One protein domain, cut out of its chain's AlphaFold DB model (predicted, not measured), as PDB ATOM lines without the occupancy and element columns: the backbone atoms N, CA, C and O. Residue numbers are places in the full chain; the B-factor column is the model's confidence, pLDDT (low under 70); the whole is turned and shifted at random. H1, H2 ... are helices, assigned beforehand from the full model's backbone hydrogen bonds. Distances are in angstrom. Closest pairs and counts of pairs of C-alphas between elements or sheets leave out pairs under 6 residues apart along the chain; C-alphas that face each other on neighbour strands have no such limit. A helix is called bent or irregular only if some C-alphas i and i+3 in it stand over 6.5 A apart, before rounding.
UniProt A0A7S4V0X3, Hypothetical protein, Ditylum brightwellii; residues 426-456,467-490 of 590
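AT A GLANCE: This is residues 426 to 456 and 467 to 490 of the 590 residues of the protein "Hypothetical protein" of Ditylum brightwellii (UniProt A0A7S4V0X3). Two helices stand apart at opposite ends of an extended rod: the kinked H2 at one end, H1 at the other, with residues 450 to 456 folding back along H1. Residues 426 to 431 stick out from the body. The printed part has 55 residues, with two named helices, H1 then H2, and no named strand; the class is all helix. The radius of gyration of the C-alphas is 18.7 A, and the spans are 56 by 25 by 20 A.

HOW THE PARTS SIT: Look first at H2, residues 471 to 488, which has a kink of 79 degrees near residue 478. It is irregular: C-alphas 477 and 480 are 8.3 A apart. H1, residues 435 to 449, is apart from H2. In H1 every O i to N i+4 pair is within hydrogen-bond range; in H2, 12 of 14 are.

IN THESE COORDINATES: Find C-alpha 471 at (-18.548, 32.175, 54.364); H2 runs 21.6 A to C-alpha 488. H1 runs 20.8 A from C-alpha 435 at (-5.019, 37.958, 43.571) to C-alpha 449.

THE WHOLE: The C-alphas farthest apart, Gly 450 and Pro 490, are 57.0 A apart. Residues 457 to 466 are not printed; C-alphas 456 and 467 are 15.0 A apart across this cut, which lies in the link from H1 to H2. Residues 427 to 429 and 454 to 456 have pLDDT under 70.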
ATOM      1  N   ILE A 426     -22.179  45.301  41.898       73.00
ATOM      2  CA  ILE A 426     -20.994  44.595  41.389       73.00
ATOM      3  C   ILE A 426     -20.951  44.682  39.870       73.00
ATOM      4  O   ILE A 426     -21.850  44.204  39.178       73.00
ATOM      5  N   GLU A 427     -19.837  45.195  39.362       67.56
ATOM      6  CA  GLU A 427     -19.526  45.204  37.944       67.56
ATOM      7  C   GLU A 427     -18.520  44.096  37.618       67.56
ATOM      8  O   GLU A 427     -17.346  44.114  38.014       67.56
ATOM      9  N   PHE A 428     -18.985  43.095  36.867       66.69
ATOM     10  CA  PHE A 428     -18.139  41.990  36.430       66.69
ATOM     11  C   PHE A 428     -16.954  42.502  35.602       66.69
ATOM     12  O   PHE A 428     -17.119  43.182  34.595       66.69
ATOM     13  N   GLY A 429     -15.740  42.137  36.023       65.56
ATOM     14  CA  GLY A 429     -14.492  42.542  35.368       65.56
ATOM     15  C   GLY A 429     -13.841  43.812  35.928       65.56
ATOM     16  O   GLY A 429     -12.667  44.036  35.628       65.56
ATOM     17  N   TYR A 430     -14.542  44.580  36.770       72.06
ATOM     18  CA  TYR A 430     -14.011  45.783  37.429       72.06
ATOM     19  C   TYR A 430     -13.889  45.613  38.943       72.06
ATOM     20  O   TYR A 430     -12.851  45.954  39.505       72.06
ATOM     21  N   SER A 431     -14.895  45.017  39.590       75.69
ATOM     22  CA  SER A 431     -14.959  44.927  41.055       75.69
ATOM     23  C   SER A 431     -13.972  43.937  41.689       75.69
ATOM     24  O   SER A 431     -13.802  43.961  42.902       75.69
ATOM     25  N   PHE A 432     -13.334  43.062  40.902       82.81
ATOM     26  CA  PHE A 432     -12.426  42.032  41.418       82.81
ATOM     27  C   PHE A 432     -11.041  42.128  40.786       82.81
ATOM     28  O   PHE A 432     -10.878  42.029  39.564       82.81
ATOM     29  N   GLU A 433     -10.019  42.241  41.629       83.88
ATOM     30  CA  GLU A 433      -8.628  42.174  41.194       83.88
ATOM     31  C   GLU A 433      -8.134  40.728  41.039       83.88
ATOM     32  O   GLU A 433      -8.674  39.783  41.608       83.88
ATOM     33  N   ASN A 434      -7.054  40.532  40.276       88.81
ATOM     34  CA  ASN A 434      -6.407  39.224  40.177       88.81
ATOM     35  C   ASN A 434      -5.464  39.008  41.382       88.81
ATOM     36  O   ASN A 434      -4.381  39.613  41.399       88.81
ATOM     37  N   PRO A 435      -5.786  38.110  42.333       89.19
ATOM     38  CA  PRO A 435      -5.019  37.958  43.571       89.19
ATOM     39  C   PRO A 435      -3.589  37.467  43.325       89.19
ATOM     40  O   PRO A 435      -2.644  37.910  43.978       89.19
ATOM     41  N   ALA A 436      -3.381  36.609  42.321       89.38
ATOM     42  CA  ALA A 436      -2.048  36.126  41.971       89.38
ATOM     43  C   ALA A 436      -1.141  37.255  41.454       89.38
ATOM     44  O   ALA A 436       0.061  37.260  41.728       89.38
ATOM     45  N   LEU A 437      -1.700  38.216  40.710       90.94
ATOM     46  CA  LEU A 437      -0.956  39.389  40.246       90.94
ATOM     47  C   LEU A 437      -0.743  40.407  41.365       90.94
ATOM     48  O   LEU A 437       0.364  40.932  41.468       90.94
ATOM     49  N   LYS A 438      -1.756  40.646  42.203       88.12
ATOM     50  CA  LYS A 438      -1.665  41.535  43.367       88.12
ATOM     51  C   LYS A 438      -0.539  41.091  44.304       88.12
ATOM     52  O   LYS A 438       0.429  41.823  44.499       88.12
ATOM     53  N   ASN A 439      -0.564  39.825  44.725       87.38
ATOM     54  CA  ASN A 439       0.478  39.227  45.565       87.38
ATOM     55  C   ASN A 439       1.869  39.301  44.920       87.38
ATOM     56  O   ASN A 439       2.867  39.570  45.588       87.38
ATOM     57  N   PHE A 440       1.955  39.087  43.605       90.88
ATOM     58  CA  PHE A 440       3.216  39.185  42.878       90.88
ATOM     59  C   PHE A 440       3.792  40.612  42.874       90.88
ATOM     60  O   PHE A 440       4.998  40.775  43.074       90.88
ATOM     61  N   TRP A 441       2.967  41.640  42.659       91.25
ATOM     62  CA  TRP A 441       3.422  43.032  42.666       91.25
ATOM     63  C   TRP A 441       3.730  43.538  44.075       91.25
ATOM     64  O   TRP A 441       4.764  44.185  44.243       91.25
ATOM     65  N   ASN A 442       2.942  43.147  45.080       88.38
ATOM     66  CA  ASN A 442       3.226  43.422  46.494       88.38
ATOM     67  C   ASN A 442       4.582  42.825  46.903       88.38
ATOM     68  O   ASN A 442       5.420  43.498  47.508       88.38
ATOM     69  N   TYR A 443       4.862  41.587  46.478       89.75
ATOM     70  CA  TYR A 443       6.167  40.962  46.681       89.75
ATOM     71  C   TYR A 443       7.294  41.766  46.016       89.75
ATOM     72  O   TYR A 443       8.285  42.087  46.672       89.75
ATOM     73  N   ILE A 444       7.152  42.147  44.741       91.62
ATOM     74  CA  ILE A 444       8.172  42.956  44.048       91.62
ATOM     75  C   ILE A 444       8.396  44.297  44.746       91.62
ATOM     76  O   ILE A 444       9.545  44.702  44.908       91.62
ATOM     77  N   GLN A 445       7.328  44.972  45.162       91.00
ATOM     78  CA  GLN A 445       7.406  46.246  45.865       91.00
ATOM     79  C   GLN A 445       8.169  46.103  47.185       91.00
ATOM     80  O   GLN A 445       9.069  46.899  47.446       91.00
ATOM     81  N   SER A 446       7.880  45.062  47.973       89.69
ATOM     82  CA  SER A 446       8.595  44.796  49.230       89.69
ATOM     83  C   SER A 446      10.095  44.579  49.003       89.69
ATOM     84  O   SER A 446      10.919  45.219  49.655       89.69
ATOM     85  N   VAL A 447      10.463  43.768  48.002       91.25
ATOM     86  CA  VAL A 447      11.862  43.482  47.651       91.25
ATOM     87  C   VAL A 447      12.566  44.734  47.127       91.25
ATOM     88  O   VAL A 447      13.716  44.982  47.483       91.25
ATOM     89  N   ALA A 448      11.888  45.536  46.303       92.19
ATOM     90  CA  ALA A 448      12.446  46.757  45.731       92.19
ATOM     91  C   ALA A 448      12.672  47.854  46.783       92.19
ATOM     92  O   ALA A 448      13.660  48.582  46.700       92.19
ATOM     93  N   LEU A 449      11.774  47.966  47.766       94.00
ATOM     94  CA  LEU A 449      11.856  48.953  48.845       94.00
ATOM     95  C   LEU A 449      12.638  48.449  50.070       94.00
ATOM     96  O   LEU A 449      12.918  49.234  50.972       94.00
ATOM     97  N   GLY A 450      12.998  47.161  50.117       90.06
ATOM     98  CA  GLY A 450      13.648  46.539  51.274       90.06
ATOM     99  C   GLY A 450      12.751  46.480  52.515       90.06
ATOM    100  O   GLY A 450      13.256  46.454  53.636       90.06
ATOM    101  N   LEU A 451      11.432  46.504  52.321       87.38
ATOM    102  CA  LEU A 451      10.446  46.426  53.394       87.38
ATOM    103  C   LEU A 451      10.160  44.957  53.734       87.38
ATOM    104  O   LEU A 451      10.241  44.102  52.845       87.38
ATOM    105  N   PRO A 452       9.817  44.635  54.996       82.56
ATOM    106  CA  PRO A 452       9.284  43.317  55.310       82.56
ATOM    107  C   PRO A 452       8.038  43.077  54.458       82.56
ATOM    108  O   PRO A 452       7.284  44.010  54.167       82.56
ATOM    109  N   LEU A 453       7.828  41.827  54.048       74.00
ATOM    110  CA  LEU A 453       6.552  41.448  53.460       74.00
ATOM    111  C   LEU A 453       5.469  41.815  54.473       74.00
ATOM    112  O   LEU A 453       5.567  41.420  55.636       74.00
ATOM    113  N   SER A 454       4.485  42.603  54.039       64.56
ATOM    114  CA  SER A 454       3.238  42.728  54.782       64.56
ATOM    115  C   SER A 454       2.682  41.313  54.855       64.56
ATOM    116  O   SER A 454       2.255  40.760  53.844       64.56
ATOM    117  N   ASN A 455       2.836  40.656  56.003       55.72
ATOM    118  CA  ASN A 455       2.132  39.412  56.234       55.72
ATOM    119  C   ASN A 455       0.669  39.831  56.316       55.72
ATOM    120  O   ASN A 455       0.309  40.598  57.207       55.72
ATOM    121  N   ASN A 456      -0.141  39.358  55.375       53.59
ATOM    122  CA  ASN A 456      -1.574  39.641  55.264       53.59
ATOM    123  C   ASN A 456      -2.397  39.219  56.508       53.59
ATOM    124  O   ASN A 456      -3.619  39.243  56.449       53.59
ATOM    125  N   THR A 467     -11.536  37.227  45.842       83.81
ATOM    126  CA  THR A 467     -12.128  36.070  45.152       83.81
ATOM    127  C   THR A 467     -12.530  34.953  46.114       83.81
ATOM    128  O   THR A 467     -13.240  34.023  45.723       83.81
ATOM    129  N   ILE A 468     -12.100  35.036  47.379       86.00
ATOM    130  CA  ILE A 468     -12.492  34.092  48.420       86.00
ATOM    131  C   ILE A 468     -13.900  34.439  48.899       86.00
ATOM    132  O   ILE A 468     -14.211  35.570  49.263       86.00
ATOM    133  N   MET A 469     -14.758  33.425  48.919       84.75
ATOM    134  CA  MET A 469     -16.118  33.545  49.421       84.75
ATOM    135  C   MET A 469     -16.113  33.862  50.925       84.75
ATOM    136  O   MET A 469     -15.542  33.107  51.710       84.75
ATOM    137  N   ASN A 470     -16.795  34.936  51.332       86.56
ATOM    138  CA  ASN A 470     -16.992  35.281  52.742       86.56
ATOM    139  C   ASN A 470     -18.084  34.384  53.352       86.56
ATOM    140  O   ASN A 470     -19.280  34.681  53.297       86.56
ATOM    141  N   VAL A 471     -17.658  33.232  53.869       88.50
ATOM    142  CA  VAL A 471     -18.548  32.175  54.364       88.50
ATOM    143  C   VAL A 471     -19.331  32.644  55.590       88.50
ATOM    144  O   VAL A 471     -20.522  32.352  55.699       88.50
ATOM    145  N   GLU A 472     -18.699  33.394  56.490       88.56
ATOM    146  CA  GLU A 472     -19.312  33.909  57.713       88.56
ATOM    147  C   GLU A 472     -20.498  34.827  57.405       88.56
ATOM    148  O   GLU A 472     -21.587  34.653  57.963       88.56
ATOM    149  N   ASP A 473     -20.317  35.768  56.476       86.31
ATOM    150  CA  ASP A 473     -21.378  36.688  56.078       86.31
ATOM    151  C   ASP A 473     -22.488  35.976  55.300       86.31
ATOM    152  O   ASP A 473     -23.667  36.269  55.507       86.31
ATOM    153  N   ILE A 474     -22.148  34.987  54.469       88.75
ATOM    154  CA  ILE A 474     -23.143  34.172  53.762       88.75
ATOM    155  C   ILE A 474     -24.003  33.375  54.742       88.75
ATOM    156  O   ILE A 474     -25.227  33.374  54.612       88.75
ATOM    157  N   ILE A 475     -23.397  32.727  55.740       91.56
ATOM    158  CA  ILE A 475     -24.138  31.984  56.767       91.56
ATOM    159  C   ILE A 475     -25.009  32.944  57.583       91.56
ATOM    160  O   ILE A 475     -26.168  32.635  57.867       91.56
ATOM    161  N   ARG A 476     -24.496  34.133  57.920       90.06
ATOM    162  CA  ARG A 476     -25.266  35.161  58.630       90.06
ATOM    163  C   ARG A 476     -26.485  35.634  57.830       90.06
ATOM    164  O   ARG A 476     -27.552  35.809  58.415       90.06
ATOM    165  N   CYS A 477     -26.333  35.856  56.525       87.25
ATOM    166  CA  CYS A 477     -27.373  36.440  55.672       87.25
ATOM    167  C   CYS A 477     -28.378  35.414  55.127       87.25
ATOM    168  O   CYS A 477     -29.563  35.729  55.036       87.25
ATOM    169  N   ALA A 478     -27.916  34.214  54.770       90.31
ATOM    170  CA  ALA A 478     -28.691  33.205  54.042       90.31
ATOM    171  C   ALA A 478     -28.705  31.821  54.720       90.31
ATOM    172  O   ALA A 478     -29.120  30.836  54.111       90.31
ATOM    173  N   GLY A 479     -28.247  31.703  55.973       90.44
ATOM    174  CA  GLY A 479     -28.129  30.411  56.660       90.44
ATOM    175  C   GLY A 479     -29.442  29.623  56.745       90.44
ATOM    176  O   GLY A 479     -29.441  28.410  56.552       90.44
ATOM    177  N   LYS A 480     -30.575  30.303  56.955       91.44
ATOM    178  CA  LYS A 480     -31.900  29.658  57.031       91.44
ATOM    179  C   LYS A 480     -32.351  29.122  55.676       91.44
ATOM    180  O   LYS A 480     -32.948  28.055  55.598       91.44
ATOM    181  N   GLU A 481     -32.080  29.868  54.614       92.69
ATOM    182  CA  GLU A 481     -32.402  29.513  53.239       92.69
ATOM    183  C   GLU A 481     -31.526  28.350  52.751       92.69
ATOM    184  O   GLU A 481     -32.029  27.455  52.076       92.69
ATOM    185  N   ILE A 482     -30.254  28.301  53.168       92.06
ATOM    186  CA  ILE A 482     -29.352  27.162  52.928       92.06
ATOM    187  C   ILE A 482     -29.884  25.895  53.615       92.06
ATOM    188  O   ILE A 482     -29.959  24.840  52.985       92.06
ATOM    189  N   GLU A 483     -30.283  25.982  54.889       91.19
ATOM    190  CA  GLU A 483     -30.885  24.851  55.613       91.19
ATOM    191  C   GLU A 483     -32.232  24.422  55.010       91.19
ATOM    192  O   GLU A 483     -32.513  23.225  54.896       91.19
ATOM    193  N   GLY A 484     -33.041  25.388  54.571       88.25
ATOM    194  CA  GLY A 484     -34.303  25.150  53.877       88.25
ATOM    195  C   GLY A 484     -34.104  24.376  52.576       88.25
ATOM    196  O   GLY A 484     -34.734  23.339  52.386       88.25
ATOM    197  N   LEU A 485     -33.163  24.809  51.728       89.94
ATOM    198  CA  LEU A 485     -32.817  24.098  50.495       89.94
ATOM    199  C   LEU A 485     -32.282  22.694  50.795       89.94
ATOM    200  O   LEU A 485     -32.709  21.729  50.170       89.94
ATOM    201  N   LYS A 486     -31.406  22.561  51.797       90.06
ATOM    202  CA  LYS A 486     -30.850  21.267  52.213       90.06
ATOM    203  C   LYS A 486     -31.928  20.264  52.634       90.06
ATOM    204  O   LYS A 486     -31.758  19.078  52.395       90.06
ATOM    205  N   THR A 487     -33.016  20.728  53.245       88.62
ATOM    206  CA  THR A 487     -34.128  19.872  53.695       88.62
ATOM    207  C   THR A 487     -35.013  19.401  52.534       88.62
ATOM    208  O   THR A 487     -35.630  18.344  52.622       88.62
ATOM    209  N   CYS A 488     -35.089  20.181  51.453       84.69
ATOM    210  CA  CYS A 488     -35.848  19.838  50.246       84.69
ATOM    211  C   CYS A 488     -35.093  18.885  49.311       84.69
ATOM    212  O   CYS A 488     -35.713  18.205  48.496       84.69
ATOM    213  N   LEU A 489     -33.763  18.839  49.414       84.62
ATOM    214  CA  LEU A 489     -32.949  17.895  48.660       84.62
ATOM    215  C   LEU A 489     -33.123  16.480  49.231       84.62
ATOM    216  O   LEU A 489     -33.257  16.325  50.448       84.62
ATOM    217  N   PRO A 490     -33.119  15.438  48.380       78.62
ATOM    218  CA  PRO A 490     -33.130  14.068  48.869       78.62
ATOM    219  C   PRO A 490     -31.940  13.865  49.811       78.62
ATOM    220  O   PRO A 490     -30.844  14.363  49.546       78.62
TER     221      PRO A 490